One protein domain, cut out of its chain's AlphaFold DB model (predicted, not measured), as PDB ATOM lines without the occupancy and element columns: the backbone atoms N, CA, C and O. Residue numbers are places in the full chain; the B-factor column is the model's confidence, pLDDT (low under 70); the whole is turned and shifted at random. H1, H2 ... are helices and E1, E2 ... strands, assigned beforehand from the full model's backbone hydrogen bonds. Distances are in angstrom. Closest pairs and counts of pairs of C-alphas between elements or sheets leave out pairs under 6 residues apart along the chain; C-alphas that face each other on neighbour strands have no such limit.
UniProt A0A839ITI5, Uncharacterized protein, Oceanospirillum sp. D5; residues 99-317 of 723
ATOM      1  N   GLN A  99      67.792  29.128 138.044       95.25
ATOM      2  CA  GLN A  99      67.865  27.934 137.205       95.25
ATOM      3  C   GLN A  99      68.868  26.899 137.725       95.25
ATOM      4  O   GLN A  99      68.869  25.780 137.224       95.25
ATOM      5  N   ASP A 100      69.698  27.270 138.703       96.00
ATOM      6  CA  ASP A 100      70.655  26.379 139.364       96.00
ATOM      7  C   ASP A 100      70.156  25.957 140.759       96.00
ATOM      8  O   ASP A 100      70.920  25.408 141.546       96.00
ATOM      9  N   VAL A 101      68.890  26.239 141.106       97.00
ATOM     10  CA  VAL A 101      68.306  25.824 142.388       97.00
ATOM     11  C   VAL A 101      67.963  24.337 142.361       97.00
ATOM     12  O   VAL A 101      67.100  23.896 141.601       97.00
ATOM     13  N   GLU A 102      68.572  23.596 143.276       95.12
ATOM     14  CA  GLU A 102      68.326  22.179 143.490       95.12
ATOM     15  C   GLU A 102      67.041  21.953 144.309       95.12
ATOM     16  O   GLU A 102      66.737  22.705 145.245       95.12
ATOM     17  N   PRO A 103      66.241  20.917 143.991       91.38
ATOM     18  CA  PRO A 103      64.979  20.660 144.682       91.38
ATOM     19  C   PRO A 103      65.161  19.961 146.036       91.38
ATOM     20  O   PRO A 103      64.198  19.867 146.802       91.38
ATOM     21  N   TRP A 104      66.360  19.453 146.305       91.12
ATOM     22  CA  TRP A 104      66.657  18.552 147.409       91.12
ATOM     23  C   TRP A 104      67.005  19.294 148.707       91.12
ATOM     24  O   TRP A 104      67.531  20.406 148.652       91.12
ATOM     25  N   PRO A 105      66.734  18.703 149.882       93.00
ATOM     26  CA  PRO A 105      67.193  19.246 151.150       93.00
ATOM     27  C   PRO A 105      68.660  18.894 151.431       93.00
ATOM     28  O   PRO A 105      69.184  17.877 150.965       93.00
ATOM     29  N   VAL A 106      69.295  19.730 152.249       96.62
ATOM     30  CA  VAL A 106      70.630  19.513 152.813       96.62
ATOM     31  C   VAL A 106      70.487  19.254 154.307       96.62
ATOM     32  O   VAL A 106      69.941  20.086 155.024       96.62
ATOM     33  N   ALA A 107      70.997  18.129 154.786       96.81
ATOM     34  CA  ALA A 107      71.141  17.836 156.203       96.81
ATOM     35  C   ALA A 107      72.473  18.391 156.727       96.81
ATOM     36  O   ALA A 107      73.523  18.162 156.123       96.81
ATOM     37  N   ILE A 108      72.430  19.106 157.849       97.06
ATOM     38  CA  ILE A 108      73.595  19.642 158.553       97.06
ATOM     39  C   ILE A 108      73.545  19.147 159.997       97.06
ATOM     40  O   ILE A 108      72.703  19.580 160.781       97.06
ATOM     41  N   ASP A 109      74.488  18.283 160.347       94.69
ATOM     42  CA  ASP A 109      74.773  17.927 161.731       94.69
ATOM     43  C   ASP A 109      75.845  18.881 162.273       94.69
ATOM     44  O   ASP A 109      77.017  18.777 161.906       94.69
ATOM     45  N   PHE A 110      75.438  19.855 163.091       93.12
ATOM     46  CA  PHE A 110      76.327  20.843 163.707       93.12
ATOM     47  C   PHE A 110      76.838  20.332 165.063       93.12
ATOM     48  O   PHE A 110      76.322  20.679 166.133       93.12
ATOM     49  N   GLY A 111      77.870  19.492 165.019       88.38
ATOM     50  CA  GLY A 111      78.513  18.923 166.203       88.38
ATOM     51  C   GLY A 111      79.538  19.854 166.865       88.38
ATOM     52  O   GLY A 111      80.065  20.788 166.253       88.38
ATOM     53  N   THR A 112      79.858  19.571 168.134       83.94
ATOM     54  CA  THR A 112      80.838  20.342 168.928       83.94
ATOM     55  C   THR A 112      82.219  20.368 168.277       83.94
ATOM     56  O   THR A 112      82.790  21.441 168.120       83.94
ATOM     57  N   SER A 113      82.745  19.203 167.889       84.88
ATOM     58  CA  SER A 113      84.099  19.080 167.326       84.88
ATOM     59  C   SER A 113      84.110  19.101 165.796       84.88
ATOM     60  O   SER A 113      85.065  19.579 165.185       84.88
ATOM     61  N   SER A 114      83.067  18.567 165.162       89.00
ATOM     62  CA  SER A 114      82.946  18.485 163.706       89.00
ATOM     63  C   SER A 114      81.500  18.623 163.255       89.00
ATOM     64  O   SER A 114      80.592  18.177 163.947       89.00
ATOM     65  N   THR A 115      81.323  19.180 162.066       93.38
ATOM     66  CA  THR A 115      80.074  19.334 161.338       93.38
ATOM     67  C   THR A 115      80.045  18.377 160.147       93.38
ATOM     68  O   THR A 115      80.983  18.342 159.344       93.38
ATOM     69  N   VAL A 116      78.957  17.629 159.978       94.38
ATOM     70  CA  VAL A 116      78.736  16.792 158.790       94.38
ATOM     71  C   VAL A 116      77.624  17.395 157.951       94.38
ATOM     72  O   VAL A 116      76.592  17.813 158.465       94.38
ATOM     73  N   VAL A 117      77.836  17.439 156.637       96.06
ATOM     74  CA  VAL A 117      76.853  17.962 155.690       96.06
ATOM     75  C   VAL A 117      76.550  16.901 154.644       96.06
ATOM     76  O   VAL A 117      77.471  16.357 154.030       96.06
ATOM     77  N   ALA A 118      75.266  16.627 154.428       95.44
ATOM     78  CA  ALA A 118      74.790  15.637 153.474       95.44
ATOM     79  C   ALA A 118      73.624  16.171 152.631       95.44
ATOM     80  O   ALA A 118      72.856  17.011 153.085       95.44
ATOM     81  N   TYR A 119      73.448  15.668 151.414       94.25
ATOM     82  CA  TYR A 119      72.259  15.922 150.590       94.25
ATOM     83  C   TYR A 119      71.841  14.651 149.851       94.25
ATOM     84  O   TYR A 119      72.624  13.705 149.735       94.25
ATOM     85  N   LYS A 120      70.597  14.610 149.367       87.38
ATOM     86  CA  LYS A 120      70.055  13.474 148.611       87.38
ATOM     87  C   LYS A 120      69.819  13.880 147.163       87.38
ATOM     88  O   LYS A 120      69.073  14.814 146.931       87.38
ATOM     89  N   GLU A 121      70.390  13.169 146.199       84.75
ATOM     90  CA  GLU A 121      70.166  13.388 144.766       84.75
ATOM     91  C   GLU A 121      69.768  12.063 144.109       84.75
ATOM     92  O   GLU A 121      70.459  11.052 144.235       84.75
ATOM     93  N   GLY A 122      68.610  12.029 143.438       79.81
ATOM     94  CA  GLY A 122      68.164  10.832 142.712       79.81
ATOM     95  C   GLY A 122      68.063   9.571 143.587       79.81
ATOM     96  O   GLY A 122      68.354   8.470 143.122       79.81
ATOM     97  N   GLY A 123      67.709   9.731 144.867       78.06
ATOM     98  CA  GLY A 123      67.617   8.640 145.843       78.06
ATOM     99  C   GLY A 123      68.936   8.262 146.526       78.06
ATOM    100  O   GLY A 123      68.909   7.483 147.475       78.06
ATOM    101  N   LYS A 124      70.075   8.821 146.104       86.94
ATOM    102  CA  LYS A 124      71.393   8.570 146.701       86.94
ATOM    103  C   LYS A 124      71.774   9.684 147.662       86.94
ATOM    104  O   LYS A 124      71.484  10.846 147.401       86.94
ATOM    105  N   LYS A 125      72.423   9.327 148.768       90.88
ATOM    106  CA  LYS A 125      72.945  10.284 149.748       90.88
ATOM    107  C   LYS A 125      74.392  10.625 149.408       90.88
ATOM    108  O   LYS A 125      75.157   9.746 149.022       90.88
ATOM    109  N   HIS A 126      74.756  11.887 149.571       91.25
ATOM    110  CA  HIS A 126      76.075  12.419 149.258       91.25
ATOM    111  C   HIS A 126      76.571  13.277 150.417       91.25
ATOM    112  O   HIS A 126      75.839  14.141 150.894       91.25
ATOM    113  N   LEU A 127      77.821  13.076 150.836       93.19
ATOM    114  CA  LEU A 127      78.486  13.901 151.846       93.19
ATOM    115  C   LEU A 127      79.251  15.066 151.198       93.19
ATOM    116  O   LEU A 127      79.746  14.961 150.072       93.19
ATOM    117  N   ILE A 128      79.376  16.181 151.919       91.00
ATOM    118  CA  ILE A 128      80.083  17.389 151.474       91.00
ATOM    119  C   ILE A 128      81.344  17.609 152.323       91.00
ATOM    120  O   ILE A 128      81.307  17.594 153.553       91.00
ATOM    121  N   ARG A 129      82.463  17.843 151.629       87.69
ATOM    122  CA  ARG A 129      83.766  18.214 152.201       87.69
ATOM    123  C   ARG A 129      83.881  19.738 152.261       87.69
ATOM    124  O   ARG A 129      83.596  20.380 151.256       87.69
ATOM    125  N   VAL A 130      84.337  20.298 153.378       82.81
ATOM    126  CA  VAL A 130      84.466  21.745 153.626       82.81
ATOM    127  C   VAL A 130      85.879  22.081 154.077       82.81
ATOM    128  O   VAL A 130      86.350  21.569 155.088       82.81
ATOM    129  N   GLY A 131      86.544  22.999 153.371       69.31
ATOM    130  CA  GLY A 131      87.869  23.485 153.767       69.31
ATOM    131  C   GLY A 131      89.020  22.513 153.482       69.31
ATOM    132  O   GLY A 131      90.060  22.611 154.123       69.31
ATOM    133  N   VAL A 132      88.837  21.539 152.583       79.69
ATOM    134  CA  VAL A 132      89.909  20.610 152.185       79.69
ATOM    135  C   VAL A 132      90.969  21.321 151.340       79.69
ATOM    136  O   VAL A 132      90.626  22.155 150.508       79.69
ATOM    137  N   LYS A 133      92.246  20.956 151.530       72.31
ATOM    138  CA  LYS A 133      93.389  21.591 150.847       72.31
ATOM    139  C   LYS A 133      93.377  21.381 149.331       72.31
ATOM    140  O   LYS A 133      93.755  22.282 148.591       72.31
ATOM    141  N   ASP A 134      92.961  20.199 148.879       75.12
ATOM    142  CA  ASP A 134      92.873  19.865 147.459       75.12
ATOM    143  C   ASP A 134      91.622  19.016 147.177       75.12
ATOM    144  O   ASP A 134      91.399  17.958 147.772       75.12
ATOM    145  N   TYR A 135      90.774  19.487 146.261       74.38
ATOM    146  CA  TYR A 135      89.577  18.765 145.826       74.38
ATOM    147  C   TYR A 135      89.882  17.629 144.843       74.38
ATOM    148  O   TYR A 135      89.038  16.734 144.708       74.38
ATOM    149  N   PHE A 136      91.052  17.651 144.194       76.12
ATOM    150  CA  PHE A 136      91.533  16.620 143.273       76.12
ATOM    151  C   PHE A 136      92.172  15.425 143.989       76.12
ATOM    152  O   PHE A 136      92.293  14.354 143.389       76.12
ATOM    153  N   ASP A 137      92.525  15.573 145.268       76.94
ATOM    154  CA  ASP A 137      93.008  14.466 146.089       76.94
ATOM    155  C   ASP A 137      91.945  13.373 146.263       76.94
ATOM    156  O   ASP A 137      90.735  13.628 146.356       76.94
ATOM    157  N   SER A 138      92.422  12.127 146.376       78.06
ATOM    158  CA  SER A 138      91.582  10.970 146.690       78.06
ATOM    159  C   SER A 138      90.756  11.240 147.944       78.06
ATOM    160  O   SER A 138      91.285  11.662 148.976       78.06
ATOM    161  N   THR A 139      89.458  10.963 147.864       81.00
ATOM    162  CA  THR A 139      88.553  11.178 148.993       81.00
ATOM    163  C   THR A 139      88.893  10.223 150.135       81.00
ATOM    164  O   THR A 139      89.092   9.032 149.904       81.00
ATOM    165  N   LYS A 140      88.949  10.751 151.360       81.81
ATOM    166  CA  LYS A 140      89.141   9.989 152.595       81.81
ATOM    167  C   LYS A 140      87.952  10.230 153.530       81.81
ATOM    168  O   LYS A 140      87.382  11.323 153.460       81.81
ATOM    169  N   PRO A 141      87.581   9.268 154.391       78.06
ATOM    170  CA  PRO A 141      86.461   9.419 155.322       78.06
ATOM    171  C   PRO A 141      86.539  10.688 156.182       78.06
ATOM    172  O   PRO A 141      85.546  11.397 156.326       78.06
ATOM    173  N   GLU A 142      87.734  11.050 156.658       81.62
ATOM    174  CA  GLU A 142      87.930  12.209 157.537       81.62
ATOM    175  C   GLU A 142      87.605  13.528 156.824       81.62
ATOM    176  O   GLU A 142      87.259  14.514 157.467       81.62
ATOM    177  N   HIS A 143      87.660  13.565 155.487       85.81
ATOM    178  CA  HIS A 143      87.321  14.766 154.725       85.81
ATOM    179  C   HIS A 143      85.843  15.166 154.861       85.81
ATOM    180  O   HIS A 143      85.517  16.322 154.589       85.81
ATOM    181  N   PHE A 144      84.960  14.243 155.253       87.94
ATOM    182  CA  PHE A 144      83.530  14.500 155.447       87.94
ATOM    183  C   PHE A 144      83.167  14.899 156.883       87.94
ATOM    184  O   PHE A 144      82.037  15.310 157.142       87.94
ATOM    185  N   GLU A 145      84.125  14.819 157.803       88.25
ATOM    186  CA  GLU A 145      83.994  15.258 159.189       88.25
ATOM    187  C   GLU A 145      84.614  16.652 159.326       88.25
ATOM    188  O   GLU A 145      85.763  16.801 159.734       88.25
ATOM    189  N   ASN A 146      83.879  17.688 158.923       89.94
ATOM    190  CA  ASN A 146      84.407  19.048 158.793       89.94
ATOM    191  C   ASN A 146      84.631  19.673 160.177       89.94
ATOM    192  O   ASN A 146      83.649  19.877 160.879       89.94
ATOM    193  N   PRO A 147      85.857  20.007 160.617       90.62
ATOM    194  CA  PRO A 147      86.059  20.576 161.947       90.62
ATOM    195  C   PRO A 147      85.202  21.827 162.201       90.62
ATOM    196  O   PRO A 147      85.073  22.707 161.344       90.62
ATOM    197  N   THR A 148      84.627  21.933 163.395       92.12
ATOM    198  CA  THR A 148      83.793  23.079 163.794       92.12
ATOM    199  C   THR A 148      84.681  24.228 164.295       92.12
ATOM    200  O   THR A 148      84.601  24.655 165.442       92.12
ATOM    201  N   ALA A 149      85.589  24.700 163.434       93.44
ATOM    202  CA  ALA A 149      86.647  25.639 163.808       93.44
ATOM    203  C   ALA A 149      86.804  26.826 162.845       93.44
ATOM    204  O   ALA A 149      86.610  26.690 161.632       93.44
ATOM    205  N   LEU A 150      87.224  27.970 163.398       95.75
ATOM    206  CA  LEU A 150      87.602  29.193 162.682       95.75
ATOM    207  C   LEU A 150      89.010  29.637 163.089       95.75
ATOM    208  O   LEU A 150      89.311  29.675 164.279       95.75
ATOM    209  N   ALA A 151      89.844  30.013 162.123       95.62
ATOM    210  CA  ALA A 151      91.146  30.633 162.357       95.62
ATOM    211  C   ALA A 151      91.113  32.111 161.951       95.62
ATOM    212  O   ALA A 151      90.757  32.440 160.816       95.62
ATOM    213  N   PHE A 152      91.506  32.988 162.872       96.69
ATOM    214  CA  PHE A 152      91.488  34.439 162.718       96.69
ATOM    215  C   PHE A 152      92.885  34.952 162.374       96.69
ATOM    216  O   PHE A 152      93.769  34.996 163.228       96.69
ATOM    217  N   ILE A 153      93.105  35.333 161.115       96.38
ATOM    218  CA  ILE A 153      94.432  35.747 160.644       96.38
ATOM    219  C   ILE A 153      94.562  37.269 160.694       96.38
ATOM    220  O   ILE A 153      95.485  37.774 161.330       96.38
ATOM    221  N   ASP A 154      93.618  37.991 160.086       96.81
ATOM    222  CA  ASP A 154      93.615  39.457 160.008       96.81
ATOM    223  C   ASP A 154      92.184  39.997 160.182       96.81
ATOM    224  O   ASP A 154      91.400  40.089 159.229       96.81
ATOM    225  N   LEU A 155      91.819  40.331 161.426       95.62
ATOM    226  CA  LEU A 155      90.474  40.823 161.745       95.62
ATOM    227  C   LEU A 155      90.225  42.222 161.176       95.62
ATOM    228  O   LEU A 155      89.089  42.535 160.815       95.62
ATOM    229  N   ASP A 156      91.263  43.050 161.064       95.12
ATOM    230  CA  ASP A 156      91.141  44.417 160.556       95.12
ATOM    231  C   ASP A 156      90.790  44.437 159.062       95.12
ATOM    232  O   ASP A 156      90.070  45.331 158.611       95.12
ATOM    233  N   LYS A 157      91.211  43.421 158.295       95.31
ATOM    234  CA  LYS A 157      90.759  43.224 156.906       95.31
ATOM    235  C   LYS A 157      89.415  42.512 156.800       95.31
ATOM    236  O   LYS A 157      88.615  42.874 155.934       95.31
ATOM    237  N   ALA A 158      89.163  41.515 157.646       95.19
ATOM    238  CA  ALA A 158      87.970  40.677 157.548       95.19
ATOM    239  C   ALA A 158      86.686  41.381 158.019       95.19
ATOM    240  O   ALA A 158      85.656  41.311 157.344       95.19
ATOM    241  N   LEU A 159      86.731  42.076 159.162       94.88
ATOM    242  CA  LEU A 159      85.535  42.637 159.798       94.88
ATOM    243  C   LEU A 159      84.825  43.708 158.956       94.88
ATOM    244  O   LEU A 159      83.605  43.604 158.838       94.88
ATOM    245  N   PRO A 160      85.510  44.673 158.307       94.75
ATOM    246  CA  PRO A 160      84.822  45.650 157.462       94.75
ATOM    247  C   PRO A 160      84.041  44.988 156.322       94.75
ATOM    248  O   PRO A 160      82.877  45.302 156.094       94.75
ATOM    249  N   GLN A 161      84.634  43.989 155.656       94.50
ATOM    250  CA  GLN A 161      83.954  43.240 154.592       94.50
ATOM    251  C   GLN A 161      82.718  42.503 155.126       94.50
ATOM    252  O   GLN A 161      81.662  42.523 154.494       94.50
ATOM    253  N   TRP A 162      82.834  41.893 156.309       95.69
ATOM    254  CA  TRP A 162      81.727  41.214 156.980       95.69
ATOM    255  C   TRP A 162      80.603  42.166 157.409       95.69
ATOM    256  O   TRP A 162      79.434  41.796 157.333       95.69
ATOM    257  N   GLN A 163      80.929  43.370 157.872       95.12
ATOM    258  CA  GLN A 163      79.963  44.308 158.449       95.12
ATOM    259  C   GLN A 163      79.297  45.211 157.406       95.12
ATOM    260  O   GLN A 163      78.192  45.688 157.642       95.12
ATOM    261  N   GLU A 164      79.936  45.435 156.255       94.44
ATOM    262  CA  GLU A 164      79.439  46.346 155.214       94.44
ATOM    263  C   GLU A 164      78.751  45.615 154.052       94.44
ATOM    264  O   GLU A 164      77.876  46.180 153.392       94.44
ATOM    265  N   THR A 165      79.111  44.350 153.792       93.50
ATOM    266  CA  THR A 165      78.572  43.578 152.662       93.50
ATOM    267  C   THR A 165      77.637  42.470 153.135       93.50
ATOM    268  O   THR A 165      78.040  41.526 153.814       93.50
ATOM    269  N   THR A 166      76.362  42.554 152.742       94.19
ATOM    270  CA  THR A 166      75.343  41.577 153.164       94.19
ATOM    271  C   THR A 166      75.551  40.214 152.502       94.19
ATOM    272  O   THR A 166      75.701  39.219 153.205       94.19
ATOM    273  N   TYR A 167      75.575  40.158 151.170       94.56
ATOM    274  CA  TYR A 167      75.641  38.910 150.404       94.56
ATOM    275  C   TYR A 167      77.015  38.730 149.782       94.56
ATOM    276  O   TYR A 167      77.558  39.680 149.223       94.56
ATOM    277  N   LYS A 168      77.555  37.514 149.883       92.25
ATOM    278  CA  LYS A 168      78.904  37.144 149.440       92.25
ATOM    279  C   LYS A 168      79.971  38.191 149.813       92.25
ATOM    280  O   LYS A 168      80.654  38.701 148.924       92.25
ATOM    281  N   PRO A 169      80.110  38.553 151.106       93.75
ATOM    282  CA  PRO A 169      81.187  39.432 151.547       93.75
ATOM    283  C   PRO A 169      82.549  38.884 151.106       93.75
ATOM    284  O   PRO A 169      82.856  37.706 151.301       93.75
ATOM    285  N   SER A 170      83.385  39.756 150.545       89.06
ATOM    286  CA  SER A 170      84.695  39.412 149.975       89.06
ATOM    287  C   SER A 170      85.777  39.228 151.048       89.06
ATOM    288  O   SER A 170      86.867  39.795 150.954       89.06
ATOM    289  N   ILE A 171      85.477  38.452 152.093       94.12
ATOM    290  CA  ILE A 171      86.455  38.040 153.103       94.12
ATOM    291  C   ILE A 171      87.381  37.031 152.440       94.12
ATOM    292  O   ILE A 171      86.932  35.966 152.010       94.12
ATOM    293  N   ARG A 172      88.671  37.356 152.335       93.38
ATOM    294  CA  ARG A 172      89.618  36.434 151.711       93.38
ATOM    295  C   ARG A 172      89.818  35.238 152.624       93.38
ATOM    296  O   ARG A 172      89.949  35.390 153.837       93.38
ATOM    297  N   TRP A 173      89.955  34.067 152.019       92.19
ATOM    298  CA  TRP A 173      90.288  32.839 152.735       92.19
ATOM    299  C   TRP A 173      91.614  32.949 153.517       92.19
ATOM    300  O   TRP A 173      91.820  32.296 154.532       92.19
ATOM    301  N   GLY A 174      92.523  33.831 153.084       91.69
ATOM    302  CA  GLY A 174      93.752  34.146 153.816       91.69
ATOM    303  C   GLY A 174      93.565  35.006 155.073       91.69
ATOM    304  O   GLY A 174      94.457  35.001 155.915       91.69
ATOM    305  N   ASP A 175      92.446  35.724 155.210       95.44
ATOM    306  CA  ASP A 175      92.172  36.603 156.357       95.44
ATOM    307  C   ASP A 175      91.384  35.854 157.457       95.44
ATOM    308  O   ASP A 175      91.617  36.080 158.647       95.44
ATOM    309  N   ILE A 176      90.505  34.921 157.063       95.31
ATOM    310  CA  ILE A 176      89.806  33.964 157.937       95.31
ATOM    311  C   ILE A 176      89.748  32.599 157.242       95.31
ATOM    312  O   ILE A 176      89.311  32.511 156.094       95.31
ATOM    313  N   ARG A 177      90.110  31.532 157.963       94.00
ATOM    314  CA  ARG A 177      89.998  30.137 157.494       94.00
ATOM    315  C   ARG A 177      89.000  29.363 158.341       94.00
ATOM    316  O   ARG A 177      88.788  29.698 159.506       94.00
ATOM    317  N   CYS A 178      88.432  28.290 157.797       93.00
ATOM    318  CA  CYS A 178      87.533  27.412 158.546       93.00
ATOM    319  C   CYS A 178      87.835  25.923 158.338       93.00
ATOM    320  O   CYS A 178      88.492  25.530 157.371       93.00
ATOM    321  N   SER A 179      87.290  25.081 159.220       90.44
ATOM    322  CA  SER A 179      87.278  23.620 159.063       90.44
ATOM    323  C   SER A 179      88.686  23.001 158.995       90.44
ATOM    324  O   SER A 179      89.520  23.277 159.860       90.44
ATOM    325  N   HIS A 180      88.957  22.134 158.013       87.50
ATOM    326  CA  HIS A 180      90.181  21.331 157.916       87.50
ATOM    327  C   HIS A 180      91.458  22.167 157.879       87.50
ATOM    328  O   HIS A 180      92.455  21.758 158.468       87.50
ATOM    329  N   GLU A 181      91.449  23.346 157.254       87.12
ATOM    330  CA  GLU A 181      92.617  24.230 157.274       87.12
ATOM    331  C   GLU A 181      92.885  24.827 158.655       87.12
ATOM    332  O   GLU A 181      94.029  24.802 159.106       87.12
ATOM    333  N   ALA A 182      91.846  25.297 159.353       87.88
ATOM    334  CA  ALA A 182      91.990  25.812 160.713       87.88
ATOM    335  C   ALA A 182      92.507  24.715 161.662       87.88
ATOM    336  O   ALA A 182      93.432  24.945 162.436       87.88
ATOM    337  N   LEU A 183      91.965  23.496 161.565       86.50
ATOM    338  CA  LEU A 183      92.405  22.387 162.409       86.50
ATOM    339  C   LEU A 183      93.807  21.878 162.044       86.50
ATOM    340  O   LEU A 183      94.586  21.598 162.949       86.50
ATOM    341  N   SER A 184      94.144  21.749 160.753       86.75
ATOM    342  CA  SER A 184      95.500  21.362 160.318       86.75
ATOM    343  C   SER A 184      96.522  22.326 160.891       86.75
ATOM    344  O   SER A 184      97.546  21.897 161.395       86.75
ATOM    345  N   GLU A 185      96.225  23.619 160.858       86.19
ATOM    346  CA  GLU A 185      97.129  24.634 161.370       86.19
ATOM    347  C   GLU A 185      97.304  24.562 162.888       86.19
ATOM    348  O   GLU A 185      98.425  24.710 163.369       86.19
ATOM    349  N   LEU A 186      96.235  24.267 163.635       85.81
ATOM    350  CA  LEU A 186      96.347  23.986 165.063       85.81
ATOM    351  C   LEU A 186      97.219  22.749 165.314       85.81
ATOM    352  O   LEU A 186      98.130  22.818 166.131       85.81
ATOM    353  N   LYS A 187      96.975  21.654 164.578       85.31
ATOM    354  CA  LYS A 187      97.698  20.373 164.692       85.31
ATOM    355  C   LYS A 187      99.190  20.503 164.387       85.31
ATOM    356  O   LYS A 187     100.041  20.050 165.147       85.31
ATOM    357  N   ASP A 188      99.510  21.179 163.289       86.25
ATOM    358  CA  ASP A 188     100.884  21.397 162.836       86.25
ATOM    359  C   ASP A 188     101.670  22.302 163.811       86.25
ATOM    360  O   ASP A 188     102.901  22.325 163.782       86.25
ATOM    361  N   ASN A 189     100.969  23.017 164.705       86.00
ATOM    362  CA  ASN A 189     101.530  23.977 165.655       86.00
ATOM    363  C   ASN A 189     100.994  23.777 167.093       86.00
ATOM    364  O   ASN A 189     100.856  24.749 167.831       86.00
ATOM    365  N   GLU A 190     100.746  22.530 167.530       73.44
ATOM    366  CA  GLU A 190     100.140  22.152 168.837       73.44
ATOM    367  C   GLU A 190     100.896  22.629 170.101       73.44
ATOM    368  O   GLU A 190     100.564  22.256 171.225       73.44
ATOM    369  N   GLY A 191     101.955  23.423 169.956       82.56
ATOM    370  CA  GLY A 191     102.722  24.044 171.041       82.56
ATOM    371  C   GLY A 191     102.936  25.546 170.878       82.56
ATOM    372  O   GLY A 191     103.720  26.112 171.635       82.56
ATOM    373  N   ASP A 192     102.316  26.171 169.879       90.81
ATOM    374  CA  ASP A 192     102.470  27.590 169.583       90.81
ATOM    375  C   ASP A 192     101.298  28.388 170.187       90.81
ATOM    376  O   ASP A 192     100.153  28.244 169.733       90.81
ATOM    377  N   PRO A 193     101.546  29.229 171.213       91.62
ATOM    378  CA  PRO A 193     100.495  30.030 171.826       91.62
ATOM    379  C   PRO A 193      99.859  31.044 170.875       91.62
ATOM    380  O   PRO A 193      98.667  31.325 170.996       91.62
ATOM    381  N   GLU A 194     100.615  31.588 169.922       91.31
ATOM    382  CA  GLU A 194     100.102  32.567 168.970       91.31
ATOM    383  C   GLU A 194      99.083  31.913 168.033       91.31
ATOM    384  O   GLU A 194      97.944  32.382 167.942       91.31
ATOM    385  N   VAL A 195      99.446  30.776 167.428       92.00
ATOM    386  CA  VAL A 195      98.539  30.003 166.567       92.00
ATOM    387  C   VAL A 195      97.321  29.528 167.355       92.00
ATOM    388  O   VAL A 195      96.192  29.746 166.917       92.00
ATOM    389  N   THR A 196      97.526  28.959 168.544       91.50
ATOM    390  CA  THR A 196      96.440  28.426 169.382       91.50
ATOM    391  C   THR A 196      95.433  29.513 169.765       91.50
ATOM    392  O   THR A 196      94.230  29.314 169.619       91.50
ATOM    393  N   SER A 197      95.900  30.699 170.176       91.25
ATOM    394  CA  SER A 197      95.028  31.821 170.571       91.25
ATOM    395  C   SER A 197      94.190  32.411 169.425       91.25
ATOM    396  O   SER A 197      93.210  33.123 169.664       91.25
ATOM    397  N   SER A 198      94.572  32.106 168.182       93.81
ATOM    398  CA  SER A 198      93.904  32.580 166.967       93.81
ATOM    399  C   SER A 198      92.866  31.624 166.399       93.81
ATOM    400  O   SER A 198      92.240  31.940 165.389       93.81
ATOM    401  N   ILE A 199      92.684  30.451 167.008       93.62
ATOM    402  CA  ILE A 199      91.788  29.415 166.501       93.62
ATOM    403  C   ILE A 199      90.682  29.164 167.521       93.62
ATOM    404  O   ILE A 199      90.931  28.823 168.672       93.62
ATOM    405  N   LEU A 200      89.437  29.308 167.079       92.31
ATOM    406  CA  LEU A 200      88.244  29.017 167.864       92.31
ATOM    407  C   LEU A 200      87.676  27.665 167.429       92.31
ATOM    408  O   LEU A 200      87.157  27.560 166.322       92.31
ATOM    409  N   THR A 201      87.766  26.646 168.287       85.31
ATOM    410  CA  THR A 201      87.363  25.251 167.999       85.31
ATOM    411  C   THR A 201      86.022  24.831 168.606       85.31
ATOM    412  O   THR A 201      85.451  23.833 168.189       85.31
ATOM    413  N   ASN A 202      85.500  25.582 169.583       79.81
ATOM    414  CA  ASN A 202      84.342  25.189 170.396       79.81
ATOM    415  C   ASN A 202      83.131  26.118 170.177       79.81
ATOM    416  O   ASN A 202      82.565  26.659 171.132       79.81
ATOM    417  N   LEU A 203      82.720  26.319 168.916       89.12
ATOM    418  CA  LEU A 203      81.614  27.228 168.552       89.12
ATOM    419  C   LEU A 203      80.291  26.861 169.242       89.12
ATOM    420  O   LEU A 203      79.602  27.733 169.771       89.12
ATOM    421  N   LYS A 204      79.957  25.562 169.289       86.38
ATOM    422  CA  LYS A 204      78.727  25.066 169.929       86.38
ATOM    423  C   LYS A 204      78.727  25.338 171.443       86.38
ATOM    424  O   LYS A 204      77.697  25.722 171.988       86.38
ATOM    425  N   HIS A 205      79.881  25.223 172.111       79.38
ATOM    426  CA  HIS A 205      80.017  25.576 173.532       79.38
ATOM    427  C   HIS A 205      79.952  27.088 173.768       79.38
ATOM    428  O   HIS A 205      79.395  27.513 174.774       79.38
ATOM    429  N   TRP A 206      80.487  27.911 172.859       86.06
ATOM    430  CA  TRP A 206      80.326  29.365 172.951       86.06
ATOM    431  C   TRP A 206      78.843  29.768 172.935       86.06
ATOM    432  O   TRP A 206      78.437  30.566 173.772       86.06
ATOM    433  N   ALA A 207      78.017  29.151 172.081       84.56
ATOM    434  CA  ALA A 207      76.573  29.412 172.051       84.56
ATOM    435  C   ALA A 207      75.833  29.018 173.342       84.56
ATOM    436  O   ALA A 207      74.821  29.633 173.674       84.56
ATOM    437  N   LEU A 208      76.326  28.003 174.058       77.75
ATOM    438  CA  LEU A 208      75.782  27.574 175.350       77.75
ATOM    439  C   LEU A 208      76.189  28.492 176.510       77.75
ATOM    440  O   LEU A 208      75.464  28.594 177.499       77.75
ATOM    441  N   LYS A 209      77.349  29.148 176.410       74.19
ATOM    442  CA  LYS A 209      77.863  30.057 177.437       74.19
ATOM    443  C   LYS A 209      77.169  31.413 177.318       74.19
ATOM    444  O   LYS A 209      77.667  32.340 176.689       74.19
ATOM    445  N   GLU A 210      76.007  31.538 177.949       64.25
ATOM    446  CA  GLU A 210      75.325  32.833 178.099       64.25
ATOM    447  C   GLU A 210      75.893  33.689 179.240       64.25
ATOM    448  O   GLU A 210      75.550  34.868 179.367       64.25
ATOM    449  N   ASP A 211      76.756  33.097 180.066       57.50
ATOM    450  CA  ASP A 211      77.221  33.707 181.299       57.50
ATOM    451  C   ASP A 211      78.360  34.714 181.069       57.50
ATOM    452  O   ASP A 211      79.318  34.476 180.329       57.50
ATOM    453  N   LYS A 212      78.273  35.864 181.743       55.78
ATOM    454  CA  LYS A 212      79.217  36.987 181.584       55.78
ATOM    455  C   LYS A 212      80.543  36.768 182.316       55.78
ATOM    456  O   LYS A 212      81.455  37.576 182.148       55.78
ATOM    457  N   ILE A 213      80.642  35.729 183.146       58.00
ATOM    458  CA  ILE A 213      81.774  35.505 184.059       58.00
ATOM    459  C   ILE A 213      83.030  35.023 183.308       58.00
ATOM    460  O   ILE A 213      84.138  35.415 183.672       58.00
ATOM    461  N   SER A 214      82.863  34.267 182.215       66.62
ATOM    462  CA  SER A 214      83.970  33.707 181.420       66.62
ATOM    463  C   SER A 214      83.716  33.865 179.914       66.62
ATOM    464  O   SER A 214      83.484  32.867 179.221       66.62
ATOM    465  N   PRO A 215      83.718  35.104 179.381       76.62
ATOM    466  CA  PRO A 215      83.427  35.334 177.974       76.62
ATOM    467  C   PRO A 215      84.522  34.725 177.094       76.62
ATOM    468  O   PRO A 215      85.712  34.803 177.413       76.62
ATOM    469  N   ALA A 216      84.125  34.138 175.965       83.75
ATOM    470  CA  ALA A 216      85.083  33.637 174.990       83.75
ATOM    471  C   ALA A 216      85.879  34.799 174.377       83.75
ATOM    472  O   ALA A 216      85.367  35.906 174.193       83.75
ATOM    473  N   ARG A 217      87.147  34.542 174.064       89.25
ATOM    474  CA  ARG A 217      88.083  35.525 173.515       89.25
ATOM    475  C   ARG A 217      88.793  34.919 172.319       89.25
ATOM    476  O   ARG A 217      89.071  33.724 172.315       89.25
ATOM    477  N   ILE A 218      89.102  35.758 171.342       90.81
ATOM    478  CA  ILE A 218      89.932  35.410 170.189       90.81
ATOM    479  C   ILE A 218      90.973  36.503 169.971       90.81
ATOM    480  O   ILE A 218      90.741  37.655 170.340       90.81
ATOM    481  N   LYS A 219      92.106  36.159 169.358       94.12
ATOM    482  CA  LYS A 219      93.117  37.133 168.936       94.12
ATOM    483  C   LYS A 219      93.559  36.847 167.511       94.12
ATOM    484  O   LYS A 219      93.834  35.699 167.187       94.12
ATOM    485  N   ASP A 220      93.627  37.867 166.665       95.06
ATOM    486  CA  ASP A 220      94.176  37.671 165.320       95.06
ATOM    487  C   ASP A 220      95.706  37.525 165.323       95.06
ATOM    488  O   ASP A 220      96.384  37.872 166.294       95.06
ATOM    489  N   ARG A 221      96.258  36.987 164.233       93.19
ATOM    490  CA  ARG A 221      97.707  36.773 164.112       93.19
ATOM    491  C   ARG A 221      98.453  38.004 163.628       93.19
ATOM    492  O   ARG A 221      99.549  38.289 164.094       93.19
ATOM    493  N   VAL A 222      97.891  38.733 162.671       94.75
ATOM    494  CA  VAL A 222      98.613  39.824 162.005       94.75
ATOM    495  C   VAL A 222      98.703  41.063 162.891       94.75
ATOM    496  O   VAL A 222      99.779  41.646 163.022       94.75
ATOM    497  N   ASN A 223      97.596  41.460 163.515       92.88
ATOM    498  CA  ASN A 223      97.500  42.706 164.275       92.88
ATOM    499  C   ASN A 223      97.602  42.473 165.789       92.88
ATOM    500  O   ASN A 223      97.682  43.438 166.550       92.88
ATOM    501  N   GLN A 224      97.601  41.208 166.229       91.44
ATOM    502  CA  GLN A 224      97.502  40.803 167.633       91.44
ATOM    503  C   GLN A 224      96.268  41.415 168.310       91.44
ATOM    504  O   GLN A 224      96.269  41.708 169.509       91.44
ATOM    505  N   ARG A 225      95.207  41.637 167.526       93.62
ATOM    506  CA  ARG A 225      93.983  42.275 167.998       93.62
ATOM    507  C   ARG A 225      93.153  41.260 168.766       93.62
ATOM    508  O   ARG A 225      92.618  40.324 168.177       93.62
ATOM    509  N   GLU A 226      93.016  41.475 170.069       93.00
ATOM    510  CA  GLU A 226      92.115  40.696 170.917       93.00
ATOM    511  C   GLU A 226      90.668  41.194 170.784       93.00
ATOM    512  O   GLU A 226      90.397  42.398 170.798       93.00
ATOM    513  N   MET A 227      89.727  40.257 170.690       91.50
ATOM    514  CA  MET A 227      88.294  40.515 170.690       91.50
ATOM    515  C   MET A 227      87.593  39.596 171.692       91.50
ATOM    516  O   MET A 227      87.750  38.375 171.667       91.50
ATOM    517  N   VAL A 228      86.788  40.201 172.566       91.19
ATOM    518  CA  VAL A 228      85.857  39.482 173.442       91.19
ATOM    519  C   VAL A 228      84.595  39.190 172.641       91.19
ATOM    520  O   VAL A 228      84.001  40.108 172.076       91.19
ATOM    521  N   LEU A 229      84.191  37.925 172.587       90.25
ATOM    522  CA  LEU A 229      82.983  37.519 171.883       90.25
ATOM    523  C   LEU A 229      81.750  37.816 172.751       90.25
ATOM    524  O   LEU A 229      81.722  37.415 173.921       90.25
ATOM    525  N   PRO A 230      80.733  38.512 172.211       88.69
ATOM    526  CA  PRO A 230      79.496  38.765 172.938       88.69
ATOM    527  C   PRO A 230      78.697  37.462 173.135       88.69
ATOM    528  O   PRO A 230      78.961  36.472 172.452       88.69
ATOM    529  N   PRO A 231      77.711  37.434 174.049       88.38
ATOM    530  CA  PRO A 231      76.736  36.349 174.101       88.38
ATOM    531  C   PRO A 231      75.954  36.247 172.790       88.38
ATOM    532  O   PRO A 231      75.685  37.258 172.139       88.38
ATOM    533  N   LEU A 232      75.539  35.033 172.431       90.94
ATOM    534  CA  LEU A 232      74.775  34.801 171.211       90.94
ATOM    535  C   LEU A 232      73.387  35.472 171.272       90.94
ATOM    536  O   LEU A 232      72.628  35.300 172.237       90.94
ATOM    537  N   GLU A 233      73.039  36.197 170.208       91.50
ATOM    538  CA  GLU A 233      71.779  36.932 170.058       91.50
ATOM    539  C   GLU A 233      70.820  36.259 169.074       91.50
ATOM    540  O   GLU A 233      71.223  35.671 168.074       91.50
ATOM    541  N   LEU A 234      69.515  36.397 169.322       93.56
ATOM    542  CA  LEU A 234      68.489  35.897 168.411       93.56
ATOM    543  C   LEU A 234      68.231  36.919 167.294       93.56
ATOM    544  O   LEU A 234      67.486  37.880 167.485       93.56
ATOM    545  N   ARG A 235      68.821  36.701 166.114       92.75
ATOM    546  CA  ARG A 235      68.687  37.594 164.947       92.75
ATOM    547  C   ARG A 235      68.117  36.852 163.737       92.75
ATOM    548  O   ARG A 235      68.852  36.443 162.848       92.75
ATOM    549  N   ASN A 236      66.801  36.659 163.674       91.50
ATOM    550  CA  ASN A 236      66.194  35.981 162.521       91.50
ATOM    551  C   ASN A 236      66.128  36.890 161.277       91.50
ATOM    552  O   ASN A 236      65.796  38.073 161.409       91.50
ATOM    553  N   PRO A 237      66.376  36.360 160.063       89.25
ATOM    554  CA  PRO A 237      65.979  37.053 158.844       89.25
ATOM    555  C   PRO A 237      64.458  37.218 158.798       89.25
ATOM    556  O   PRO A 237      63.704  36.351 159.244       89.25
ATOM    557  N   ILE A 238      63.996  38.320 158.209       84.94
ATOM    558  CA  ILE A 238      62.571  38.536 157.957       84.94
ATOM    559  C   ILE A 238      62.245  37.940 156.588       84.94
ATOM    560  O   ILE A 238      62.802  38.361 155.574       84.94
ATOM    561  N   LYS A 239      61.333  36.963 156.550       78.88
ATOM    562  CA  LYS A 239      60.929  36.299 155.305       78.88
ATOM    563  C   LYS A 239      60.433  37.325 154.280       78.88
ATOM    564  O   LYS A 239      59.578  38.153 154.588       78.88
ATOM    565  N   GLY A 240      60.972  37.255 153.064       72.38
ATOM    566  CA  GLY A 240      60.633  38.167 151.967       72.38
ATOM    567  C   GLY A 240      61.329  39.533 152.012       72.38
ATOM    568  O   GLY A 240      61.104  40.337 151.111       72.38
ATOM    569  N   LEU A 241      62.180  39.808 153.008       82.06
ATOM    570  CA  LEU A 241      63.029  41.000 153.032       82.06
ATOM    571  C   LEU A 241      64.508  40.625 152.872       82.06
ATOM    572  O   LEU A 241      64.958  39.626 153.442       82.06
ATOM    573  N   PRO A 242      65.294  41.438 152.146       84.88
ATOM    574  CA  PRO A 242      66.738  41.310 152.175       84.88
ATOM    575  C   PRO A 242      67.270  41.474 153.602       84.88
ATOM    576  O   PRO A 242      66.815  42.336 154.355       84.88
ATOM    577  N   LEU A 243      68.271  40.670 153.948       92.12
ATOM    578  CA  LEU A 243      69.098  40.884 155.123       92.12
ATOM    579  C   LEU A 243      69.747  42.270 155.103       92.12
ATOM    580  O   LEU A 243      70.037  42.837 154.049       92.12
ATOM    581  N   THR A 244      70.018  42.773 156.299       90.44
ATOM    582  CA  THR A 244      70.849  43.951 156.529       90.44
ATOM    583  C   THR A 244      71.974  43.597 157.494       90.44
ATOM    584  O   THR A 244      71.826  42.712 158.348       90.44
ATOM    585  N   VAL A 245      73.089  44.302 157.347       92.19
ATOM    586  CA  VAL A 245      74.261  44.232 158.224       92.19
ATOM    587  C   VAL A 245      74.624  45.639 158.689       92.19
ATOM    588  O   VAL A 245      74.371  46.613 157.975       92.19
ATOM    589  N   SER A 246      75.164  45.741 159.897       89.31
ATOM    590  CA  SER A 246      75.646  46.979 160.502       89.31
ATOM    591  C   SER A 246      76.957  46.729 161.244       89.31
ATOM    592  O   SER A 246      77.181  45.640 161.768       89.31
ATOM    593  N   SER A 247      77.796  47.756 161.369       88.94
ATOM    594  CA  SER A 247      78.954  47.731 162.274       88.94
ATOM    595  C   SER A 247      78.560  47.622 163.750       88.94
ATOM    596  O   SER A 247      79.383  47.218 164.565       88.94
ATOM    597  N   ASP A 248      77.317  47.980 164.084       89.25
ATOM    598  CA  ASP A 248      76.758  47.866 165.438       89.25
ATOM    599  C   ASP A 248      76.245  46.450 165.747       89.25
ATOM    600  O   ASP A 248      75.879  46.157 166.885       89.25
ATOM    601  N   ASP A 249      76.190  45.571 164.740       90.31
ATOM    602  CA  ASP A 249      75.804  44.183 164.944       90.31
ATOM    603  C   ASP A 249      76.901  43.431 165.702       90.31
ATOM    604  O   ASP A 249      78.076  43.442 165.317       90.31
ATOM    605  N   ASN A 250      76.501  42.704 166.743       91.81
ATOM    606  CA  ASN A 250      77.403  41.830 167.476       91.81
ATOM    607  C   ASN A 250      78.000  40.750 166.559       91.81
ATOM    608  O   ASN A 250      77.304  40.152 165.733       91.81
ATOM    609  N   PHE A 251      79.307  40.509 166.703       93.62
ATOM    610  CA  PHE A 251      80.008  39.503 165.910       93.62
ATOM    611  C   PHE A 251      79.577  38.098 166.333       93.62
ATOM    612  O   PHE A 251      79.798  37.685 167.470       93.62
ATOM    613  N   ASP A 252      78.991  37.371 165.385       95.38
ATOM    614  CA  ASP A 252      78.528  36.001 165.553       95.38
ATOM    615  C   ASP A 252      79.441  35.038 164.760       95.38
ATOM    616  O   ASP A 252      79.341  34.957 163.529       95.38
ATOM    617  N   PRO A 253      80.352  34.304 165.429       96.06
ATOM    618  CA  PRO A 253      81.205  33.326 164.764       96.06
ATOM    619  C   PRO A 253      80.434  32.118 164.200       96.06
ATOM    620  O   PRO A 253      80.933  31.485 163.271       96.06
ATOM    621  N   ILE A 254      79.228  31.797 164.684       97.25
ATOM    622  CA  ILE A 254      78.388  30.742 164.089       97.25
ATOM    623  C   ILE A 254      77.782  31.233 162.771       97.25
ATOM    624  O   ILE A 254      77.781  30.478 161.800       97.25
ATOM    625  N   GLU A 255      77.341  32.495 162.688       97.75
ATOM    626  CA  GLU A 255      76.898  33.102 161.418       97.75
ATOM    627  C   GLU A 255      78.026  33.056 160.374       97.75
ATOM    628  O   GLU A 255      77.795  32.673 159.224       97.75
ATOM    629  N   LEU A 256      79.260  33.388 160.774       97.19
ATOM    630  CA  LEU A 256      80.430  33.326 159.892       97.19
ATOM    631  C   LEU A 256      80.774  31.889 159.473       97.19
ATOM    632  O   LEU A 256      81.069  31.639 158.304       97.19
ATOM    633  N   TYR A 257      80.708  30.927 160.393       97.50
ATOM    634  CA  TYR A 257      80.929  29.517 160.069       97.50
ATOM    635  C   TYR A 257      79.872  28.989 159.085       97.50
ATOM    636  O   TYR A 257      80.217  28.390 158.064       97.50
ATOM    637  N   ALA A 258      78.592  29.286 159.325       97.88
ATOM    638  CA  ALA A 258      77.492  28.919 158.436       97.88
ATOM    639  C   ALA A 258      77.600  29.585 157.053       97.88
ATOM    640  O   ALA A 258      77.220  28.978 156.052       97.88
ATOM    641  N   TYR A 259      78.170  30.792 156.969       97.62
ATOM    642  CA  TYR A 259      78.508  31.427 155.695       97.62
ATOM    643  C   TYR A 259      79.520  30.604 154.886       97.62
ATOM    644  O   TYR A 259      79.268  30.320 153.713       97.62
ATOM    645  N   TYR A 260      80.616  30.148 155.499       96.12
ATOM    646  CA  TYR A 260      81.603  29.304 154.811       96.12
ATOM    647  C   TYR A 260      81.060  27.921 154.426       96.12
ATOM    648  O   TYR A 260      81.364  27.424 153.335       96.12
ATOM    649  N   LEU A 261      80.218  27.318 155.278       96.25
ATOM    650  CA  LEU A 261      79.465  26.117 154.912       96.25
ATOM    651  C   LEU A 261      78.601  26.390 153.678       96.25
ATOM    652  O   LEU A 261      78.667  25.644 152.706       96.25
ATOM    653  N   GLY A 262      77.848  27.490 153.691       96.88
ATOM    654  CA  GLY A 262      76.976  27.900 152.598       96.88
ATOM    655  C   GLY A 262      77.716  28.111 151.277       96.88
ATOM    656  O   GLY A 262      77.250  27.617 150.256       96.88
ATOM    657  N   LEU A 263      78.895  28.747 151.290       94.94
ATOM    658  CA  LEU A 263      79.742  28.888 150.095       94.94
ATOM    659  C   LEU A 263      80.138  27.526 149.515       94.94
ATOM    660  O   LEU A 263      80.138  27.335 148.302       94.94
ATOM    661  N   THR A 264      80.458  26.569 150.389       93.50
ATOM    662  CA  THR A 264      80.870  25.230 149.965       93.50
ATOM    663  C   THR A 264      79.693  24.398 149.472       93.50
ATOM    664  O   THR A 264      79.839  23.667 148.493       93.50
ATOM    665  N   ILE A 265      78.536  24.490 150.135       95.38
ATOM    666  CA  ILE A 265      77.300  23.789 149.769       95.38
ATOM    667  C   ILE A 265      76.782  24.313 148.426       95.38
ATOM    668  O   ILE A 265      76.582  23.525 147.496       95.38
ATOM    669  N   ASN A 266      76.634  25.636 148.317       95.19
ATOM    670  CA  ASN A 266      76.074  26.349 147.172       95.19
ATOM    671  C   ASN A 266      77.173  26.735 146.176       95.19
ATOM    672  O   ASN A 266      77.543  27.903 146.028       95.19
ATOM    673  N   TRP A 267      77.706  25.732 145.485       91.00
ATOM    674  CA  TRP A 267      78.790  25.896 144.522       91.00
ATOM    675  C   TRP A 267      78.288  25.737 143.087       91.00
ATOM    676  O   TRP A 267      77.462  24.875 142.813       91.00
ATOM    677  N   ARG A 268      78.834  26.504 142.136       88.69
ATOM    678  CA  ARG A 268      78.347  26.574 140.740       88.69
ATOM    679  C   ARG A 268      78.244  25.228 140.025       88.69
ATOM    680  O   ARG A 268      77.361  25.061 139.196       88.69
ATOM    681  N   LYS A 269      79.122  24.266 140.335       86.06
ATOM    682  CA  LYS A 269      79.069  22.916 139.736       86.06
ATOM    683  C   LYS A 269      78.069  21.976 140.426       86.06
ATOM    684  O   LYS A 269      77.791  20.917 139.877       86.06
ATOM    685  N   ARG A 270      77.561  22.337 141.611       91.00
ATOM    686  CA  ARG A 270      76.558  21.576 142.379       91.00
ATOM    687  C   ARG A 270      75.164  22.213 142.347       91.00
ATOM    688  O   ARG A 270      74.192  21.498 142.514       91.00
ATOM    689  N   GLY A 271      75.080  23.529 142.166       94.50
ATOM    690  CA  GLY A 271      73.840  24.292 142.255       94.50
ATOM    691  C   GLY A 271      73.659  24.986 143.607       94.50
ATOM    692  O   GLY A 271      74.606  25.164 144.380       94.50
ATOM    693  N   ILE A 272      72.431  25.429 143.860       97.25
ATOM    694  CA  ILE A 272      72.017  26.213 145.022       97.25
ATOM    695  C   ILE A 272      70.919  25.465 145.769       97.25
ATOM    696  O   ILE A 272      69.879  25.141 145.206       97.25
ATOM    697  N   PHE A 273      71.106  25.267 147.066       97.31
ATOM    698  CA  PHE A 273      70.099  24.673 147.934       97.31
ATOM    699  C   PHE A 273      69.346  25.770 148.685       97.31
ATOM    700  O   PHE A 273      69.905  26.810 149.021       97.31
ATOM    701  N   LEU A 274      68.059  25.541 148.944       96.56
ATOM    702  CA  LEU A 274      67.222  26.465 149.719       96.56
ATOM    703  C   LEU A 274      66.606  25.811 150.959       96.56
ATOM    704  O   LEU A 274      66.066  26.516 151.798       96.56
ATOM    705  N   ARG A 275      66.698  24.487 151.101       95.94
ATOM    706  CA  ARG A 275      66.140  23.757 152.240       95.94
ATOM    707  C   ARG A 275      67.255  23.126 153.045       95.94
ATOM    708  O   ARG A 275      67.957  22.256 152.533       95.94
ATOM    709  N   TYR A 276      67.395  23.556 154.290       97.38
ATOM    710  CA  TYR A 276      68.411  23.060 155.202       97.38
ATOM    711  C   TYR A 276      67.745  22.472 156.442       97.38
ATOM    712  O   TYR A 276      66.931  23.116 157.101       97.38
ATOM    713  N   CYS A 277      68.106  21.242 156.764       96.19
ATOM    714  CA  CYS A 277      67.595  20.493 157.897       96.19
ATOM    715  C   CYS A 277      68.728  20.321 158.903       96.19
ATOM    716  O   CYS A 277      69.827  19.920 158.525       96.19
ATOM    717  N   MET A 278      68.469  20.625 160.168       96.06
ATOM    718  CA  MET A 278      69.443  20.519 161.251       96.06
ATOM    719  C   MET A 278      68.963  19.568 162.345       96.06
ATOM    720  O   MET A 278      67.763  19.316 162.491       96.06
ATOM    721  N   THR A 279      69.920  19.076 163.122       88.88
ATOM    722  CA  THR A 279      69.714  18.330 164.365       88.88
ATOM    723  C   THR A 279      70.270  19.111 165.548       88.88
ATOM    724  O   THR A 279      71.189  19.919 165.403       88.88
ATOM    725  N   PHE A 280      69.704  18.867 166.729       86.94
ATOM    726  CA  PHE A 280      70.228  19.371 167.996       86.94
ATOM    727  C   PHE A 280      70.195  18.277 169.068       86.94
ATOM    728  O   PHE A 280      69.371  17.355 168.978       86.94
ATOM    729  N   PRO A 281      71.019  18.394 170.124       80.75
ATOM    730  CA  PRO A 281      70.900  17.534 171.290       80.75
ATOM    731  C   PRO A 281      69.534  17.724 171.955       80.75
ATOM    732  O   PRO A 281      68.963  18.825 171.953       80.75
ATOM    733  N   VAL A 282      69.001  16.661 172.560       74.69
ATOM    734  CA  VAL A 282      67.675  16.710 173.208       74.69
ATOM    735  C   VAL A 282      67.684  17.630 174.433       74.69
ATOM    736  O   VAL A 282      66.677  18.251 174.767       74.69
ATOM    737  N   THR A 283      68.841  17.763 175.074       74.00
ATOM    738  CA  THR A 283      69.046  18.523 176.312       74.00
ATOM    739  C   THR A 283      69.122  20.045 176.113       74.00
ATOM    740  O   THR A 283      69.113  20.792 177.096       74.00
ATOM    741  N   TYR A 284      69.185  20.533 174.869       80.31
ATOM    742  CA  TYR A 284      69.331  21.962 174.576       80.31
ATOM    743  C   TYR A 284      68.012  22.732 174.765       80.31
ATOM    744  O   TYR A 284      67.011  22.361 174.151       80.31
ATOM    745  N   PRO A 285      68.005  23.853 175.517       82.81
ATOM    746  CA  PRO A 285      66.833  24.725 175.615       82.81
ATOM    747  C   PRO A 285      66.421  25.301 174.254       82.81
ATOM    748  O   PRO A 285      67.290  25.690 173.462       82.81
ATOM    749  N   GLN A 286      65.115  25.458 174.007       85.62
ATOM    750  CA  GLN A 286      64.603  25.918 172.707       85.62
ATOM    751  C   GLN A 286      65.164  27.297 172.334       85.62
ATOM    752  O   GLN A 286      65.612  27.517 171.212       85.62
ATOM    753  N   ARG A 287      65.267  28.196 173.319       88.19
ATOM    754  CA  ARG A 287      65.860  29.536 173.161       88.19
ATOM    755  C   ARG A 287      67.292  29.530 172.608       88.19
ATOM    756  O   ARG A 287      67.678  30.478 171.930       88.19
ATOM    757  N   ILE A 288      68.091  28.499 172.905       88.50
ATOM    758  CA  ILE A 288      69.456  28.360 172.377       88.50
ATOM    759  C   ILE A 288      69.417  27.785 170.960       88.50
ATOM    760  O   ILE A 288      70.108  28.301 170.080       88.50
ATOM    761  N   LYS A 289      68.571  26.774 170.715       91.31
ATOM    762  CA  LYS A 289      68.356  26.213 169.371       91.31
ATOM    763  C   LYS A 289      67.908  27.294 168.389       91.31
ATOM    764  O   LYS A 289      68.496  27.429 167.321       91.31
ATOM    765  N   ASP A 290      66.954  28.135 168.784       94.00
ATOM    766  CA  ASP A 290      66.440  29.242 167.973       94.00
ATOM    767  C   ASP A 290      67.527  30.260 167.615       94.00
ATOM    768  O   ASP A 290      67.565  30.752 166.484       94.00
ATOM    769  N   LYS A 291      68.422  30.569 168.562       95.19
ATOM    770  CA  LYS A 291      69.567  31.455 168.329       95.19
ATOM    771  C   LYS A 291      70.539  30.854 167.313       95.19
ATOM    772  O   LYS A 291      70.877  31.526 166.347       95.19
ATOM    773  N   ILE A 292      70.928  29.587 167.483       95.81
ATOM    774  CA  ILE A 292      71.822  28.894 166.537       95.81
ATOM    775  C   ILE A 292      71.167  28.794 165.152       95.81
ATOM    776  O   ILE A 292      71.803  29.108 164.146       95.81
ATOM    777  N   LEU A 293      69.883  28.427 165.079       97.06
ATOM    778  CA  LEU A 293      69.115  28.409 163.831       97.06
ATOM    779  C   LEU A 293      69.097  29.787 163.166       97.06
ATOM    780  O   LEU A 293      69.251  29.877 161.952       97.06
ATOM    781  N   ALA A 294      68.948  30.870 163.931       96.88
ATOM    782  CA  ALA A 294      69.009  32.226 163.396       96.88
ATOM    783  C   ALA A 294      70.388  32.552 162.796       96.88
ATOM    784  O   ALA A 294      70.447  33.059 161.671       96.88
ATOM    785  N   SER A 295      71.484  32.194 163.475       97.69
ATOM    786  CA  SER A 295      72.852  32.322 162.951       97.69
ATOM    787  C   SER A 295      73.036  31.542 161.649       97.69
ATOM    788  O   SER A 295      73.559  32.085 160.675       97.69
ATOM    789  N   PHE A 296      72.544  30.300 161.585       98.25
ATOM    790  CA  PHE A 296      72.605  29.474 160.375       98.25
ATOM    791  C   PHE A 296      71.762  30.045 159.233       98.25
ATOM    792  O   PHE A 296      72.257  30.145 158.111       98.25
ATOM    793  N   ARG A 297      70.527  30.490 159.502       97.88
ATOM    794  CA  ARG A 297      69.672  31.166 158.509       97.88
ATOM    795  C   ARG A 297      70.384  32.368 157.909       97.88
ATOM    796  O   ARG A 297      70.419  32.502 156.690       97.88
ATOM    797  N   ARG A 298      70.984  33.215 158.751       97.62
ATOM    798  CA  ARG A 298      71.749  34.378 158.297       97.62
ATOM    799  C   ARG A 298      72.977  33.959 157.493       97.62
ATOM    800  O   ARG A 298      73.097  34.379 156.349       97.62
ATOM    801  N   GLY A 299      73.849  33.114 158.035       97.69
ATOM    802  CA  GLY A 299      75.092  32.702 157.377       97.69
ATOM    803  C   GLY A 299      74.858  32.028 156.022       97.69
ATOM    804  O   GLY A 299      75.414  32.460 155.010       97.69
ATOM    805  N   LEU A 300      73.960  31.038 155.974       97.88
ATOM    806  CA  LEU A 300      73.591  30.344 154.737       97.88
ATOM    807  C   LEU A 300      72.982  31.313 153.719       97.88
ATOM    808  O   LEU A 300      73.411  31.321 152.568       97.88
ATOM    809  N   GLN A 301      72.058  32.189 154.131       96.62
ATOM    810  CA  GLN A 301      71.476  33.190 153.234       96.62
ATOM    811  C   GLN A 301      72.530  34.172 152.701       96.62
ATOM    812  O   GLN A 301      72.507  34.515 151.520       96.62
ATOM    813  N   ARG A 302      73.481  34.609 153.534       96.56
ATOM    814  CA  ARG A 302      74.574  35.505 153.122       96.56
ATOM    815  C   ARG A 302      75.535  34.855 152.128       96.56
ATOM    816  O   ARG A 302      76.198  35.579 151.390       96.56
ATOM    817  N   SER A 303      75.601  33.523 152.068       96.12
ATOM    818  CA  SER A 303      76.393  32.797 151.063       96.12
ATOM    819  C   SER A 303      75.759  32.790 149.664       96.12
ATOM    820  O   SER A 303      76.450  32.562 148.668       96.12
ATOM    821  N   LEU A 304      74.451  33.056 149.573       95.88
ATOM    822  CA  LEU A 304      73.707  33.016 148.318       95.88
ATOM    823  C   LEU A 304      73.998  34.245 147.441       95.88
ATOM    824  O   LEU A 304      74.313  35.322 147.955       95.88
ATOM    825  N   PRO A 305      73.860  34.129 146.107       94.19
ATOM    826  CA  PRO A 305      73.954  35.278 145.213       94.19
ATOM    827  C   PRO A 305      72.876  36.318 145.529       94.19
ATOM    828  O   PRO A 305      71.695  35.985 145.603       94.19
ATOM    829  N   GLU A 306      73.256  37.594 145.615       92.50
ATOM    830  CA  GLU A 306      72.310  38.708 145.806       92.50
ATOM    831  C   GLU A 306      71.188  38.699 144.749       92.50
ATOM    832  O   GLU A 306      70.026  38.964 145.051       92.50
ATOM    833  N   THR A 307      71.531  38.332 143.513       93.50
ATOM    834  CA  THR A 307      70.623  38.218 142.364       93.50
ATOM    835  C   THR A 307      69.539  37.152 142.524       93.50
ATOM    836  O   THR A 307      68.550  37.199 141.796       93.50
ATOM    837  N   LEU A 308      69.689  36.203 143.452       94.38
ATOM    838  CA  LEU A 308      68.667  35.205 143.780       94.38
ATOM    839  C   LEU A 308      67.632  35.747 144.773       94.38
ATOM    840  O   LEU A 308      66.462  35.386 144.697       94.38
ATOM    841  N   ILE A 309      68.049  36.620 145.696       91.50
ATOM    842  CA  ILE A 309      67.244  37.051 146.852       91.50
ATOM    843  C   ILE A 309      65.977  37.804 146.434       91.50
ATOM    844  O   ILE A 309      64.962  37.761 147.124       91.50
ATOM    845  N   THR A 310      66.025  38.497 145.298       86.94
ATOM    846  CA  THR A 310      64.891  39.258 144.757       86.94
ATOM    847  C   THR A 310      63.936  38.413 143.914       86.94
ATOM    848  O   THR A 310      62.947  38.947 143.413       86.94
ATOM    849  N   GLN A 311      64.220  37.123 143.729       92.94
ATOM    850  CA  GLN A 311      63.423  36.226 142.899       92.94
ATOM    851  C   GLN A 311      62.432  35.411 143.735       92.94
ATOM    852  O   GLN A 311      62.732  35.003 144.855       92.94
ATOM    853  N   ASP A 312      61.274  35.080 143.157       93.00
ATOM    854  CA  ASP A 312      60.198  34.365 143.862       93.00
ATOM    855  C   ASP A 312      60.624  33.001 144.420       93.00
ATOM    856  O   ASP A 312      60.122  32.574 145.464       93.00
ATOM    857  N   ILE A 313      61.564  32.317 143.754       94.50
ATOM    858  CA  ILE A 313      62.056  31.002 144.182       94.50
ATOM    859  C   ILE A 313      62.720  31.050 145.564       94.50
ATOM    860  O   ILE A 313      62.656  30.065 146.301       94.50
ATOM    861  N   PHE A 314      63.280  32.200 145.956       94.38
ATOM    862  CA  PHE A 314      63.911  32.393 147.258       94.38
ATOM    863  C   PHE A 314      62.920  32.255 148.426       94.38
ATOM    864  O   PHE A 314      63.326  31.927 149.536       94.38
ATOM    865  N   ASN A 315      61.606  32.379 148.195       92.38
ATOM    866  CA  ASN A 315      60.589  32.142 149.232       92.38
ATOM    867  C   ASN A 315      60.584  30.705 149.790       92.38
ATOM    868  O   ASN A 315      59.940  30.453 150.815       92.38
ATOM    869  N   ARG A 316      61.284  29.779 149.119       92.88
ATOM    870  CA  ARG A 316      61.537  28.401 149.560       92.88
ATOM    871  C   ARG A 316      62.704  28.276 150.545       92.88
ATOM    872  O   ARG A 316      62.937  27.169 151.011       92.88
ATOM    873  N   PHE A 317      63.447  29.356 150.808       95.56
ATOM    874  CA  PHE A 317      64.557  29.347 151.755       95.56
ATOM    875  C   PHE A 317      64.062  29.045 153.170       95.56
ATOM    876  O   PHE A 317      63.273  29.810 153.732       95.56
TER     877      PHE A 317
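Overview. This is residues 99 to 317 of the 723 residues of an uncharacterized protein of Oceanospirillum sp. D5 (UniProt A0A839ITI5). Two crossing helices, H6 and H7, pack together as the core, with a strongly twisted four-stranded sheet on one side and the small strand pair E4 and E5 beyond H6. The long unnamed stretch of residues 229 to 252 lies on the side of H7 away from the large sheet, and residues 188 to 193, of which 188 belongs to H3 and 193 to H4, stick out. The 219 printed residues hold nine named helices and eight named strands, in the order E1 E2 E3 H1 E4 H2 E5 H3 H4 H5 E6 E7 H6 E8 H7 H8 H9, a mixed class. The large sheet is mixed, ordered E3 E2 E1 E8; the whole is compact, with a radius of gyration of the C-alphas of 17.0 A and spans of 47 by 42 by 37 A.

Arrangement. E1 (105 to 110), E2 (114 to 121) and E3 (124 to 128) form a meander, each strand the antiparallel neighbour of the one before, in two hairpins; N 107 and O 118 are 2.8 A apart, N 126 and O 119 2.8 A. E8 (275 to 280) is parallel to E1, with N 108 and O 277 at 2.8 A. H6 (253 to 265), H7 (286 to 303) and H1 (141 to 144) only graze this sheet. H6 and H7 touch at a steep tilt of 48 degrees, the same way, closest at the C-alphas of Tyr 259 and Gly 299, 4.0 A. H5 (203 to 208) only just touches H7, with 3 pairs of C-alphas within 8 A, the closest Leu 208 and Ile 288 at 7.0 A. E4 (150 to 152) and E5 (176 to 178) are antiparallel, with N 151 and O 177 at 2.8 A; the closest C-alphas of E5 and H6, Cys 178 and Tyr 257, are 7.1 A apart. E6 (217 to 219) and E7 (226 to 228) form a hairpin, with N 227 and O 218 at 2.8 A. H3 (180 to 188) and H4 (193 to 197) touch only at the corner, and only just, with 3 pairs; C-alphas 186 and 196 are closest, 6.2 A. H2 (155 to 164) touches no helix. H8 (306 to 309) and H9 (312 to 316) are close but not clearly touching, with C-alphas 308 and 314 closest at 6.5 A. Every O i to N i+4 pair is within hydrogen-bond range in H3, H4, H5, H6 and H7; H2 has 4 of 6, H9 0 of 1 but 2 of 2 O i to N i+3 pairs, and H1 and H8 are too short for an i+4 pair.

Along the chain. E1 begins at C-alpha 105, (67.193, 19.246, 151.150). H7 is 25.6 A long, E2 23.4 A, H6 18.2 A and E8 16.9 A. H9 ends at C-alpha 316, (61.537, 28.401, 149.560).

Size, cuts and confidence. The two C-alphas farthest apart, Gly 191 and Asp 312, are 51.5 A apart. The printed part has no cut. The links E3 to H1, H2 to E5 and E7 to H6 are long. The mean pLDDT of the printed part is 89.7; residue 131 and residues 210 to 214 are under 70.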